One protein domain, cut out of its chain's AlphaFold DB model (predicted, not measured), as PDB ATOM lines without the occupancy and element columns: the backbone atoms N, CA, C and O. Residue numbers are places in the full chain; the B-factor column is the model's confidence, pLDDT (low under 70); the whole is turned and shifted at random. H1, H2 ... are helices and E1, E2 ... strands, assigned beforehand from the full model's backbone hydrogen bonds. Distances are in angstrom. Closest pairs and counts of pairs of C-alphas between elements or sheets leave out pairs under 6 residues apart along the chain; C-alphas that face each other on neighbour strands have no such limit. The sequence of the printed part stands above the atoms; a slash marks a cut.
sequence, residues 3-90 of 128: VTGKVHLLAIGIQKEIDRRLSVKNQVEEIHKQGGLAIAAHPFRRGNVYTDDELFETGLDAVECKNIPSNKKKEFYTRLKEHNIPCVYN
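AT A GLANCE: This is residues 3 to 90 of the 128 residues of an uncharacterized protein of Deltaproteobacteria bacterium ADurb.Bin135 (UniProt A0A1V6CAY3). A small sheet of three short strands has helix H1 packed over one face, running along E1 and E2, while H3 lies off the sheet at the other end of the long axis and the short helix H2 sits between the two helices. Long loops join E1 to H1 and E2 to H2, and short pairings add residues 3 to 4 beside E1 and residues 87 to 88 beside E3. The 88 printed residues follow the order E1 H1 E2 H2 E3 H3; the sheet is mixed, in the order E1, E2, E3. The class is mixed, helices and strands, with 37 residues, under half, in named elements. The whole is compact, with a radius of gyration of the C-alphas of 12.4 A, and spans 38 by 26 by 23 A.

HOW THE PARTS SIT: Begin with edge strand E1, residues 8 to 12, and inner strand E2, residues 37 to 40: they are antiparallel at 159 degrees, with N 10 and O 39 at 2.8 A. E3, residues 62 to 64, is the other edge strand, parallel to E2 at 38 degrees, with N 64 and O 40 at 2.9 A. Next look for H1, residues 24 to 33, on the sheet at a height over the sheet of 9.0 A: these are two layers, a helix on one face of a sheet. H1 lies over E2 and only just over E1, on which 3 of its C-alphas fall, and runs along the strands, at 2 degrees to E2 on the local plane. Its closest C-alphas to E2 are those of Val 28 and Ala 38, 5.6 A. H2, residues 52 to 56, only grazes the sheet, with residues 54 to 56. E2, H2 and E3 form a strand-helix-strand unit, two parallel neighbour strands with a helix between, whose crossover is right-handed. H2 is close to H1 but not clearly touching, the closest C-alphas being Val 24 and Glu 54, 6.3 A. H3, residues 73 to 82, is not on the sheet and is apart from H1; it is close to H2 but not clearly touching, at C-alphas Phe 56 and Leu 80, 7.7 A. In H1, H2 and H3 every O i to N i+4 pair is within hydrogen-bond range.

IN THESE COORDINATES: Find C-alpha 8 at (-14.795, -10.835, -4.340); E1 runs 12.9 A from there. H1 spans 14.3 A, E2 10.1 A, H2 5.9 A and E3 7.0 A. H3 runs 14.4 A to C-alpha 82 at (-28.370, -26.046, -14.594).

THE WHOLE: The C-alphas farthest apart are those of Gln 15 and Asn 71, 38.8 A. The printed part has no cut. The links E1 to H1 and E2 to H2 are long, and no printed residue is under 70 in pLDDT.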
ATOM      1  N   VAL A   3     -10.585  -8.847  -7.391       97.00
ATOM      2  CA  VAL A   3     -11.365  -7.610  -7.406       97.00
ATOM      3  C   VAL A   3     -12.214  -7.596  -6.141       97.00
ATOM      4  O   VAL A   3     -13.244  -8.263  -6.059       97.00
ATOM      5  N   THR A   4     -11.753  -6.859  -5.134       94.50
ATOM      6  CA  THR A   4     -12.418  -6.739  -3.830       94.50
ATOM      7  C   THR A   4     -13.385  -5.553  -3.826       94.50
ATOM      8  O   THR A   4     -12.989  -4.418  -3.547       94.50
ATOM      9  N   GLY A   5     -14.647  -5.809  -4.185       89.81
ATOM     10  CA  GLY A   5     -15.752  -4.841  -4.163       89.81
ATOM     11  C   GLY A   5     -16.839  -5.236  -3.157       89.81
ATOM     12  O   GLY A   5     -16.534  -5.649  -2.044       89.81
ATOM     13  N   LYS A   6     -18.117  -5.135  -3.557       89.06
ATOM     14  CA  LYS A   6     -19.262  -5.692  -2.796       89.06
ATOM     15  C   LYS A   6     -19.130  -7.211  -2.605       89.06
ATOM     16  O   LYS A   6     -19.527  -7.762  -1.585       89.06
ATOM     17  N   VAL A   7     -18.591  -7.870  -3.623       94.94
ATOM     18  CA  VAL A   7     -18.219  -9.282  -3.637       94.94
ATOM     19  C   VAL A   7     -16.761  -9.396  -4.076       94.94
ATOM     20  O   VAL A   7     -16.162  -8.410  -4.515       94.94
ATOM     21  N   HIS A   8     -16.175 -10.583  -3.938       96.69
ATOM     22  CA  HIS A   8     -14.795 -10.835  -4.340       96.69
ATOM     23  C   HIS A   8     -14.754 -11.692  -5.598       96.69
ATOM     24  O   HIS A   8     -15.249 -12.818  -5.588       96.69
ATOM     25  N   LEU A   9     -14.155 -11.172  -6.664       97.56
ATOM     26  CA  LEU A   9     -14.081 -11.832  -7.967       97.56
ATOM     27  C   LEU A   9     -12.619 -12.072  -8.351       97.56
ATOM     28  O   LEU A   9     -11.821 -11.136  -8.351       97.56
ATOM     29  N   LEU A  10     -12.250 -13.299  -8.715       98.06
ATOM     30  CA  LEU A  10     -10.925 -13.566  -9.275       98.06
ATOM     31  C   LEU A  10     -10.943 -13.264 -10.775       98.06
ATOM     32  O   LEU A  10     -11.693 -13.876 -11.534       98.06
ATOM     33  N   ALA A  11     -10.078 -12.342 -11.184       98.25
ATOM     34  CA  ALA A  11      -9.786 -12.002 -12.567       98.25
ATOM     35  C   ALA A  11      -8.440 -12.623 -12.967       98.25
ATOM     36  O   ALA A  11      -7.370 -12.163 -12.538       98.25
ATOM     37  N   ILE A  12      -8.487 -13.700 -13.752       98.00
ATOM     38  CA  ILE A  12      -7.312 -14.486 -14.153       98.00
ATOM     39  C   ILE A  12      -6.902 -14.127 -15.585       98.00
ATOM     40  O   ILE A  12      -7.752 -14.061 -16.463       98.00
ATOM     41  N   GLY A  13      -5.600 -13.921 -15.817       97.50
ATOM     42  CA  GLY A  13      -5.028 -13.601 -17.137       97.50
ATOM     43  C   GLY A  13      -5.392 -12.232 -17.703       97.50
ATOM     44  O   GLY A  13      -5.357 -12.043 -18.912       97.50
ATOM     45  N   ILE A  14      -5.737 -11.284 -16.834       98.31
ATOM     46  CA  ILE A  14      -5.937  -9.884 -17.208       98.31
ATOM     47  C   ILE A  14      -4.610  -9.116 -17.214       98.31
ATOM     48  O   ILE A  14      -3.659  -9.490 -16.527       98.31
ATOM     49  N   GLN A  15      -4.570  -8.015 -17.962       97.75
ATOM     50  CA  GLN A  15      -3.414  -7.110 -18.056       97.75
ATOM     51  C   GLN A  15      -3.703  -5.730 -17.449       97.75
ATOM     52  O   GLN A  15      -2.781  -5.024 -17.052       97.75
ATOM     53  N   LYS A  16      -4.980  -5.340 -17.376       97.62
ATOM     54  CA  LYS A  16      -5.455  -4.079 -16.803       97.62
ATOM     55  C   LYS A  16      -6.364  -4.363 -15.621       97.62
ATOM     56  O   LYS A  16      -7.200  -5.265 -15.693       97.62
ATOM     57  N   GLU A  17      -6.214  -3.569 -14.567       97.38
ATOM     58  CA  GLU A  17      -7.063  -3.652 -13.381       97.38
ATOM     59  C   GLU A  17      -8.547  -3.474 -13.721       97.38
ATOM     60  O   GLU A  17      -8.916  -2.739 -14.639       97.38
ATOM     61  N   ILE A  18      -9.396  -4.141 -12.941       98.19
ATOM     62  CA  ILE A  18     -10.851  -4.042 -13.045       98.19
ATOM     63  C   ILE A  18     -11.353  -3.081 -11.967       98.19
ATOM     64  O   ILE A  18     -11.008  -3.221 -10.791       98.19
ATOM     65  N   ASP A  19     -12.196  -2.120 -12.346       97.25
ATOM     66  CA  ASP A  19     -12.787  -1.187 -11.386       97.25
ATOM     67  C   ASP A  19     -13.768  -1.916 -10.450       97.25
ATOM     68  O   ASP A  19     -14.834  -2.395 -10.849       97.25
ATOM     69  N   ARG A  20     -13.416  -1.956  -9.162       96.06
ATOM     70  CA  ARG A  20     -14.198  -2.609  -8.102       96.06
ATOM     71  C   ARG A  20     -15.595  -2.010  -7.884       96.06
ATOM     72  O   ARG A  20     -16.402  -2.625  -7.193       96.06
ATOM     73  N   ARG A  21     -15.867  -0.811  -8.410       95.44
ATOM     74  CA  ARG A  21     -17.157  -0.105  -8.279       95.44
ATOM     75  C   ARG A  21     -18.176  -0.528  -9.335       95.44
ATOM     76  O   ARG A  21     -19.353  -0.210  -9.195       95.44
ATOM     77  N   LEU A  22     -17.731  -1.212 -10.390       96.38
ATOM     78  CA  LEU A  22     -18.616  -1.772 -11.407       96.38
ATOM     79  C   LEU A  22     -19.518  -2.861 -10.811       96.38
ATOM     80  O   LEU A  22     -19.180  -3.498  -9.814       96.38
ATOM     81  N   SER A  23     -20.659  -3.098 -11.460       96.12
ATOM     82  CA  SER A  23     -21.485  -4.273 -11.173       96.12
ATOM     83  C   SER A  23     -20.708  -5.558 -11.476       96.12
ATOM     84  O   SER A  23     -19.833  -5.561 -12.342       96.12
ATOM     85  N   VAL A  24     -21.064  -6.670 -10.822       96.94
ATOM     86  CA  VAL A  24     -20.423  -7.978 -11.064       96.94
ATOM     87  C   VAL A  24     -20.463  -8.346 -12.547       96.94
ATOM     88  O   VAL A  24     -19.445  -8.728 -13.110       96.94
ATOM     89  N   LYS A  25     -21.607  -8.140 -13.212       97.56
ATOM     90  CA  LYS A  25     -21.752  -8.364 -14.656       97.56
ATOM     91  C   LYS A  25     -20.732  -7.564 -15.473       97.56
ATOM     92  O   LYS A  25     -20.023  -8.138 -16.289       97.56
ATOM     93  N   ASN A  26     -20.605  -6.263 -15.214       97.94
ATOM     94  CA  ASN A  26     -19.667  -5.416 -15.950       97.94
ATOM     95  C   ASN A  26     -18.208  -5.786 -15.638       97.94
ATOM     96  O   ASN A  26     -17.357  -5.706 -16.518       97.94
ATOM     97  N   GLN A  27     -17.904  -6.224 -14.412       98.25
ATOM     98  CA  GLN A  27     -16.578  -6.749 -14.068       98.25
ATOM     99  C   GLN A  27     -16.256  -8.014 -14.870       98.25
ATOM    100  O   GLN A  27     -15.166  -8.109 -15.430       98.25
ATOM    101  N   VAL A  28     -17.199  -8.959 -14.966       98.44
ATOM    102  CA  VAL A  28     -17.057 -10.177 -15.782       98.44
ATOM    103  C   VAL A  28     -16.830  -9.817 -17.254       98.44
ATOM    104  O   VAL A  28     -15.885 -10.315 -17.865       98.44
ATOM    105  N   GLU A  29     -17.622  -8.896 -17.806       98.44
ATOM    106  CA  GLU A  29     -17.474  -8.433 -19.192       98.44
ATOM    107  C   GLU A  29     -16.096  -7.802 -19.456       98.44
ATOM    108  O   GLU A  29     -15.460  -8.115 -20.464       98.44
ATOM    109  N   GLU A  30     -15.586  -6.955 -18.557       98.38
ATOM    110  CA  GLU A  30     -14.247  -6.355 -18.689       98.38
ATOM    111  C   GLU A  30     -13.118  -7.391 -18.588       98.38
ATOM    112  O   GLU A  30     -12.109  -7.279 -19.289       98.38
ATOM    113  N   ILE A  31     -13.280  -8.426 -17.761       98.56
ATOM    114  CA  ILE A  31     -12.333  -9.546 -17.687       98.56
ATOM    115  C   ILE A  31     -12.319 -10.312 -19.014       98.56
ATOM    116  O   ILE A  31     -11.248 -10.578 -19.568       98.56
ATOM    117  N   HIS A  32     -13.494 -10.627 -19.562       98.50
ATOM    118  CA  HIS A  32     -13.618 -11.346 -20.833       98.50
ATOM    119  C   HIS A  32     -13.100 -10.538 -22.024       98.50
ATOM    120  O   HIS A  32     -12.460 -11.119 -22.900       98.50
ATOM    121  N   LYS A  33     -13.278  -9.209 -22.044       98.38
ATOM    122  CA  LYS A  33     -12.685  -8.323 -23.069       98.38
ATOM    123  C   LYS A  33     -11.160  -8.405 -23.120       98.38
ATOM    124  O   LYS A  33     -10.570  -8.151 -24.166       98.38
ATOM    125  N   GLN A  34     -10.522  -8.774 -22.010       98.12
ATOM    126  CA  GLN A  34      -9.077  -8.991 -21.930       98.12
ATOM    127  C   GLN A  34      -8.659 -10.442 -22.229       98.12
ATOM    128  O   GLN A  34      -7.474 -10.755 -22.163       98.12
ATOM    129  N   GLY A  35      -9.606 -11.335 -22.540       97.88
ATOM    130  CA  GLY A  35      -9.350 -12.769 -22.710       97.88
ATOM    131  C   GLY A  35      -9.139 -13.524 -21.393       97.88
ATOM    132  O   GLY A  35      -8.656 -14.657 -21.409       97.88
ATOM    133  N   GLY A  36      -9.475 -12.903 -20.258       98.25
ATOM    134  CA  GLY A  36      -9.334 -13.494 -18.934       98.25
ATOM    135  C   GLY A  36     -10.493 -14.411 -18.541       98.25
ATOM    136  O   GLY A  36     -11.485 -14.539 -19.258       98.25
ATOM    137  N   LEU A  37     -10.370 -15.026 -17.361       98.44
ATOM    138  CA  LEU A  37     -11.432 -15.807 -16.720       98.44
ATOM    139  C   LEU A  37     -11.932 -15.113 -15.456       98.44
ATOM    140  O   LEU A  37     -11.124 -14.627 -14.656       98.44
ATOM    141  N   ALA A  38     -13.248 -15.115 -15.271       98.44
ATOM    142  CA  ALA A  38     -13.928 -14.557 -14.114       98.44
ATOM    143  C   ALA A  38     -14.462 -15.681 -13.217       98.44
ATOM    144  O   ALA A  38     -15.296 -16.488 -13.637       98.44
ATOM    145  N   ILE A  39     -13.979 -15.738 -11.976       98.38
ATOM    146  CA  ILE A  39     -14.329 -16.787 -11.010       98.38
ATOM    147  C   ILE A  39     -14.866 -16.142  -9.738       98.38
ATOM    148  O   ILE A  39     -14.172 -15.331  -9.124       98.38
ATOM    149  N   ALA A  40     -16.065 -16.528  -9.299       97.81
ATOM    150  CA  ALA A  40     -16.601 -16.033  -8.032       97.81
ATOM    151  C   ALA A  40     -15.785 -16.591  -6.860       97.81
ATOM    152  O   ALA A  40     -15.780 -17.805  -6.623       97.81
ATOM    153  N   ALA A  41     -15.097 -15.707  -6.136       96.75
ATOM    154  CA  ALA A  41     -14.303 -16.076  -4.975       96.75
ATOM    155  C   ALA A  41     -15.216 -16.244  -3.758       96.75
ATOM    156  O   ALA A  41     -16.085 -15.405  -3.509       96.75
ATOM    157  N   HIS A  42     -15.010 -17.344  -3.029       94.69
ATOM    158  CA  HIS A  42     -15.601 -17.675  -1.731       94.69
ATOM    159  C   HIS A  42     -17.017 -17.097  -1.513       94.69
ATOM    160  O   HIS A  42     -17.244 -16.367  -0.549       94.69
ATOM    161  N   PRO A  43     -18.014 -17.463  -2.349       93.75
ATOM    162  CA  PRO A  43     -19.321 -16.789  -2.405       93.75
ATOM    163  C   PRO A  43     -20.159 -16.898  -1.121       93.75
ATOM    164  O   PRO A  43     -21.148 -16.191  -0.950       93.75
ATOM    165  N   PHE A  44     -19.764 -17.785  -0.204       90.31
ATOM    166  CA  PHE A  44     -20.389 -17.977   1.105       90.31
ATOM    167  C   PHE A  44     -19.603 -17.331   2.256       90.31
ATOM    168  O   PHE A  44     -19.939 -17.541   3.426       90.31
ATOM    169  N   ARG A  45     -18.550 -16.553   1.972       87.88
ATOM    170  CA  ARG A  45     -17.807 -15.807   2.992       87.88
ATOM    171  C   ARG A  45     -18.697 -14.717   3.580       87.88
ATOM    172  O   ARG A  45     -19.311 -13.917   2.874       87.88
ATOM    173  N   ARG A  46     -18.741 -14.654   4.912       81.25
ATOM    174  CA  ARG A  46     -19.505 -13.632   5.634       81.25
ATOM    175  C   ARG A  46     -19.034 -12.232   5.216       81.25
ATOM    176  O   ARG A  46     -17.849 -11.937   5.318       81.25
ATOM    177  N   GLY A  47     -19.975 -11.393   4.782       76.12
ATOM    178  CA  GLY A  47     -19.724 -10.013   4.344       76.12
ATOM    179  C   GLY A  47     -19.663  -9.815   2.826       76.12
ATOM    180  O   GLY A  47     -19.880  -8.696   2.386       76.12
ATOM    181  N   ASN A  48     -19.479 -10.887   2.045       77.25
ATOM    182  CA  ASN A  48     -19.360 -10.849   0.581       77.25
ATOM    183  C   ASN A  48     -20.409 -11.764  -0.059       77.25
ATOM    184  O   ASN A  48     -20.087 -12.804  -0.629       77.25
ATOM    185  N   VAL A  49     -21.683 -11.419   0.120       80.69
ATOM    186  CA  VAL A  49     -22.787 -12.285  -0.304       80.69
ATOM    187  C   VAL A  49     -23.176 -11.938  -1.732       80.69
ATOM    188  O   VAL A  49     -23.743 -10.874  -1.983       80.69
ATOM    189  N   TYR A  50     -22.878 -12.857  -2.641       92.81
ATOM    190  CA  TYR A  50     -23.437 -12.830  -3.983       92.81
ATOM    191  C   TYR A  50     -24.951 -13.055  -3.936       92.81
ATOM    192  O   TYR A  50     -25.434 -13.896  -3.170       92.81
ATOM    193  N   THR A  51     -25.697 -12.342  -4.776       93.25
ATOM    194  CA  THR A  51     -27.069 -12.738  -5.122       93.25
ATOM    195  C   THR A  51     -27.062 -13.905  -6.113       93.25
ATOM    196  O   THR A  51     -26.049 -14.181  -6.759       93.25
ATOM    197  N   ASP A  52     -28.203 -14.580  -6.261       91.94
ATOM    198  CA  ASP A  52     -28.357 -15.639  -7.265       91.94
ATOM    199  C   ASP A  52     -28.118 -15.094  -8.682       91.94
ATOM    200  O   ASP A  52     -27.351 -15.683  -9.439       91.94
ATOM    201  N   ASP A  53     -28.668 -13.921  -9.007       94.06
ATOM    202  CA  ASP A  53     -28.424 -13.269 -10.299       94.06
ATOM    203  C   ASP A  53     -26.928 -12.987 -10.517       94.06
ATOM    204  O   ASP A  53     -26.397 -13.220 -11.603       94.06
ATOM    205  N   GLU A  54     -26.213 -12.533  -9.479       96.06
ATOM    206  CA  GLU A  54     -24.772 -12.274  -9.558       96.06
ATOM    207  C   GLU A  54     -23.962 -13.558  -9.817       96.06
ATOM    208  O   GLU A  54     -22.935 -13.495 -10.494       96.06
ATOM    209  N   LEU A  55     -24.413 -14.714  -9.318       95.31
ATOM    210  CA  LEU A  55     -23.741 -16.006  -9.502       95.31
ATOM    211  C   LEU A  55     -24.079 -16.697 -10.820       95.31
ATOM    212  O   LEU A  55     -23.223 -17.376 -11.388       95.31
ATOM    213  N   PHE A  56     -25.322 -16.578 -11.273       96.19
ATOM    214  CA  PHE A  56     -25.856 -17.453 -12.312       96.19
ATOM    215  C   PHE A  56     -26.155 -16.733 -13.632       96.19
ATOM    216  O   PHE A  56     -26.154 -17.385 -14.674       96.19
ATOM    217  N   GLU A  57     -26.311 -15.404 -13.620       95.25
ATOM    218  CA  GLU A  57     -26.721 -14.609 -14.793       95.25
ATOM    219  C   GLU A  57     -25.637 -13.635 -15.299       95.25
ATOM    220  O   GLU A  57     -25.838 -12.896 -16.264       95.25
ATOM    221  N   THR A  58     -24.460 -13.609 -14.666       96.62
ATOM    222  CA  THR A  58     -23.371 -12.669 -15.003       96.62
ATOM    223  C   THR A  58     -22.364 -13.209 -16.013       96.62
ATOM    224  O   THR A  58     -21.533 -12.446 -16.501       96.62
ATOM    225  N   GLY A  59     -22.426 -14.502 -16.343       96.62
ATOM    226  CA  GLY A  59     -21.490 -15.146 -17.268       96.62
ATOM    227  C   GLY A  59     -20.195 -15.652 -16.623       96.62
ATOM    228  O   GLY A  59     -19.209 -15.847 -17.329       96.62
ATOM    229  N   LEU A  60     -20.177 -15.874 -15.305       98.19
ATOM    230  CA  LEU A  60     -19.026 -16.443 -14.595       98.19
ATOM    231  C   LEU A  60     -18.516 -17.746 -15.233       98.19
ATOM    232  O   LEU A  60     -19.275 -18.638 -15.628       98.19
ATOM    233  N   ASP A  61     -17.193 -17.884 -15.288       98.31
ATOM    234  CA  ASP A  61     -16.546 -19.062 -15.861       98.31
ATOM    235  C   ASP A  61     -16.562 -20.245 -14.898       98.31
ATOM    236  O   ASP A  61     -16.717 -21.387 -15.344       98.31
ATOM    237  N   ALA A  62     -16.425 -19.964 -13.601       98.12
ATOM    238  CA  ALA A  62     -16.448 -20.927 -12.508       98.12
ATOM    239  C   ALA A  62     -16.789 -20.246 -11.171       98.12
ATOM    240  O   ALA A  62     -16.800 -19.018 -11.059       98.12
ATOM    241  N   VAL A  63     -17.026 -21.052 -10.137       97.56
ATOM    242  CA  VAL A  63     -17.300 -20.574  -8.774       97.56
ATOM    243  C   VAL A  63     -16.498 -21.378  -7.758       97.56
ATOM    244  O   VAL A  63     -16.370 -22.597  -7.879       97.56
ATOM    245  N   GLU A  64     -15.969 -20.723  -6.724       96.75
ATOM    246  CA  GLU A  64     -15.354 -21.438  -5.610       96.75
ATOM    247  C   GLU A  64     -16.386 -22.206  -4.779       96.75
ATOM    248  O   GLU A  64     -17.281 -21.633  -4.159       96.75
ATOM    249  N   CYS A  65     -16.213 -23.523  -4.688       94.94
ATOM    250  CA  CYS A  65     -17.141 -24.413  -3.986       94.94
ATOM    251  C   CYS A  65     -16.612 -24.852  -2.613       94.94
ATOM    252  O   CYS A  65     -16.723 -26.017  -2.214       94.94
ATOM    253  N   LYS A  66     -16.021 -23.912  -1.870       89.31
ATOM    254  CA  LYS A  66     -15.504 -24.110  -0.507       89.31
ATOM    255  C   LYS A  66     -16.495 -23.560   0.523       89.31
ATOM    256  O   LYS A  66     -17.150 -22.554   0.282       89.31
ATOM    257  N   ASN A  67     -16.585 -24.213   1.684       88.31
ATOM    258  CA  ASN A  67     -17.380 -23.756   2.833       88.31
ATOM    259  C   ASN A  67     -18.868 -23.472   2.530       88.31
ATOM    260  O   ASN A  67     -19.483 -22.629   3.177       88.31
ATOM    261  N   ILE A  68     -19.459 -24.193   1.568       91.81
ATOM    262  CA  ILE A  68     -20.893 -24.098   1.266       91.81
ATOM    263  C   ILE A  68     -21.689 -24.595   2.490       91.81
ATOM    264  O   ILE A  68     -21.455 -25.731   2.922       91.81
ATOM    265  N   PRO A  69     -22.635 -23.808   3.037       91.69
ATOM    266  CA  PRO A  69     -23.482 -24.238   4.148       91.69
ATOM    267  C   PRO A  69     -24.231 -25.538   3.829       91.69
ATOM    268  O   PRO A  69     -24.773 -25.698   2.733       91.69
ATOM    269  N   SER A  70     -24.288 -26.470   4.786       93.62
ATOM    270  CA  SER A  70     -24.880 -27.804   4.583       93.62
ATOM    271  C   SER A  70     -26.331 -27.748   4.094       93.62
ATOM    272  O   SER A  70     -26.700 -28.511   3.203       93.62
ATOM    273  N   ASN A  71     -27.120 -26.802   4.607       94.56
ATOM    274  CA  ASN A  71     -28.513 -26.576   4.224       94.56
ATOM    275  C   ASN A  71     -28.694 -25.991   2.812       94.56
ATOM    276  O   ASN A  71     -29.757 -26.172   2.233       94.56
ATOM    277  N   LYS A  72     -27.678 -25.326   2.243       92.31
ATOM    278  CA  LYS A  72     -27.713 -24.764   0.876       92.31
ATOM    279  C   LYS A  72     -27.026 -25.647  -0.164       92.31
ATOM    280  O   LYS A  72     -27.192 -25.446  -1.362       92.31
ATOM    281  N   LYS A  73     -26.242 -26.633   0.280       94.50
ATOM    282  CA  LYS A  73     -25.329 -27.404  -0.571       94.50
ATOM    283  C   LYS A  73     -26.031 -28.068  -1.757       94.50
ATOM    284  O   LYS A  73     -25.574 -27.912  -2.883       94.50
ATOM    285  N   LYS A  74     -27.128 -28.795  -1.516       96.81
ATOM    286  CA  LYS A  74     -27.850 -29.531  -2.571       96.81
ATOM    287  C   LYS A  74     -28.377 -28.586  -3.654       96.81
ATOM    288  O   LYS A  74     -28.104 -28.808  -4.824       96.81
ATOM    289  N   GLU A  75     -29.089 -27.541  -3.243       95.69
ATOM    290  CA  GLU A  75     -29.659 -26.535  -4.142       95.69
ATOM    291  C   GLU A  75     -28.571 -25.827  -4.954       95.69
ATOM    292  O   GLU A  75     -28.664 -25.748  -6.175       95.69
ATOM    293  N   PHE A  76     -27.486 -25.413  -4.297       95.62
ATOM    294  CA  PHE A  76     -26.382 -24.731  -4.958       95.62
ATOM    295  C   PHE A  76     -25.730 -25.582  -6.058       95.62
ATOM    296  O   PHE A  76     -25.529 -25.100  -7.169       95.62
ATOM    297  N   TYR A  77     -25.455 -26.865  -5.794       96.19
ATOM    298  CA  TYR A  77     -24.923 -27.767  -6.823       96.19
ATOM    299  C   TYR A  77     -25.919 -28.030  -7.961       96.19
ATOM    300  O   TYR A  77     -25.492 -28.165  -9.108       96.19
ATOM    301  N   THR A  78     -27.225 -28.084  -7.675       97.50
ATOM    302  CA  THR A  78     -28.258 -28.182  -8.717       97.50
ATOM    303  C   THR A  78     -28.207 -26.968  -9.643       97.50
ATOM    304  O   THR A  78     -28.067 -27.146 -10.851       97.50
ATOM    305  N   ARG A  79     -28.200 -25.751  -9.086       97.00
ATOM    306  CA  ARG A  79     -28.107 -24.505  -9.864       97.00
ATOM    307  C   ARG A  79     -26.816 -24.437 -10.683       97.00
ATOM    308  O   ARG A  79     -26.855 -24.162 -11.875       97.00
ATOM    309  N   LEU A  80     -25.666 -24.769 -10.093       96.38
ATOM    310  CA  LEU A  80     -24.397 -24.821 -10.832       96.38
ATOM    311  C   LEU A  80     -24.473 -25.748 -12.053       96.38
ATOM    312  O   LEU A  80     -23.979 -25.401 -13.124       96.38
ATOM    313  N   LYS A  81     -25.127 -26.907 -11.915       95.88
ATOM    314  CA  LYS A  81     -25.331 -27.842 -13.027       95.88
ATOM    315  C   LYS A  81     -26.273 -27.273 -14.091       95.88
ATOM    316  O   LYS A  81     -25.961 -27.385 -15.272       95.88
ATOM    317  N   GLU A  82     -27.387 -26.665 -13.688       96.75
ATOM    318  CA  GLU A  82     -28.370 -26.046 -14.594       96.75
ATOM    319  C   GLU A  82     -27.754 -24.920 -15.434       96.75
ATOM    320  O   GLU A  82     -28.005 -24.840 -16.633       96.75
ATOM    321  N   HIS A  83     -26.879 -24.110 -14.832       96.25
ATOM    322  CA  HIS A  83     -26.192 -23.005 -15.508       96.25
ATOM    323  C   HIS A  83     -24.846 -23.412 -16.143       96.25
ATOM    324  O   HIS A  83     -24.135 -22.570 -16.692       96.25
ATOM    325  N   ASN A  84     -24.469 -24.697 -16.083       95.88
ATOM    326  CA  ASN A  84     -23.181 -25.211 -16.564       95.88
ATOM    327  C   ASN A  84     -21.969 -24.429 -16.003       95.88
ATOM    328  O   ASN A  84     -21.023 -24.086 -16.725       95.88
ATOM    329  N   ILE A  85     -22.005 -24.106 -14.710       97.56
ATOM    330  CA  ILE A  85     -20.947 -23.389 -13.996       97.56
ATOM    331  C   ILE A  85     -20.154 -24.394 -13.142       97.56
ATOM    332  O   ILE A  85     -20.686 -24.946 -12.180       97.56
ATOM    333  N   PRO A  86     -18.883 -24.663 -13.478       97.19
ATOM    334  CA  PRO A  86     -18.058 -25.624 -12.769       97.19
ATOM    335  C   PRO A  86     -17.576 -25.072 -11.427       97.19
ATOM    336  O   PRO A  86     -17.366 -23.868 -11.249       97.19
ATOM    337  N   CYS A  87     -17.342 -25.991 -10.497       97.00
ATOM    338  CA  CYS A  87     -16.685 -25.697  -9.235       97.00
ATOM    339  C   CYS A  87     -15.171 -25.608  -9.402       97.00
ATOM    340  O   CYS A  87     -14.561 -26.441 -10.073       97.00
ATOM    341  N   VAL A  88     -14.567 -24.661  -8.693       97.38
ATOM    342  CA  VAL A  88     -13.125 -24.610  -8.446       97.38
ATOM    343  C   VAL A  88     -12.827 -24.543  -6.954       97.38
ATOM    344  O   VAL A  88     -13.698 -24.263  -6.125       97.38
ATOM    345  N   TYR A  89     -11.579 -24.827  -6.605       95.38
ATOM    346  CA  TYR A  89     -11.119 -24.922  -5.232       95.38
ATOM    347  C   TYR A  89      -9.741 -24.280  -5.082       95.38
ATOM    348  O   TYR A  89      -8.753 -24.815  -5.576       95.38
ATOM    349  N   ASN A  90      -9.677 -23.146  -4.383       93.81
ATOM    350  CA  ASN A  90      -8.422 -22.448  -4.109       93.81
ATOM    351  C   ASN A  90      -8.220 -22.253  -2.602       93.81
ATOM    352  O   ASN A  90      -9.162 -22.289  -1.796       93.81
TER     353      ASN A  90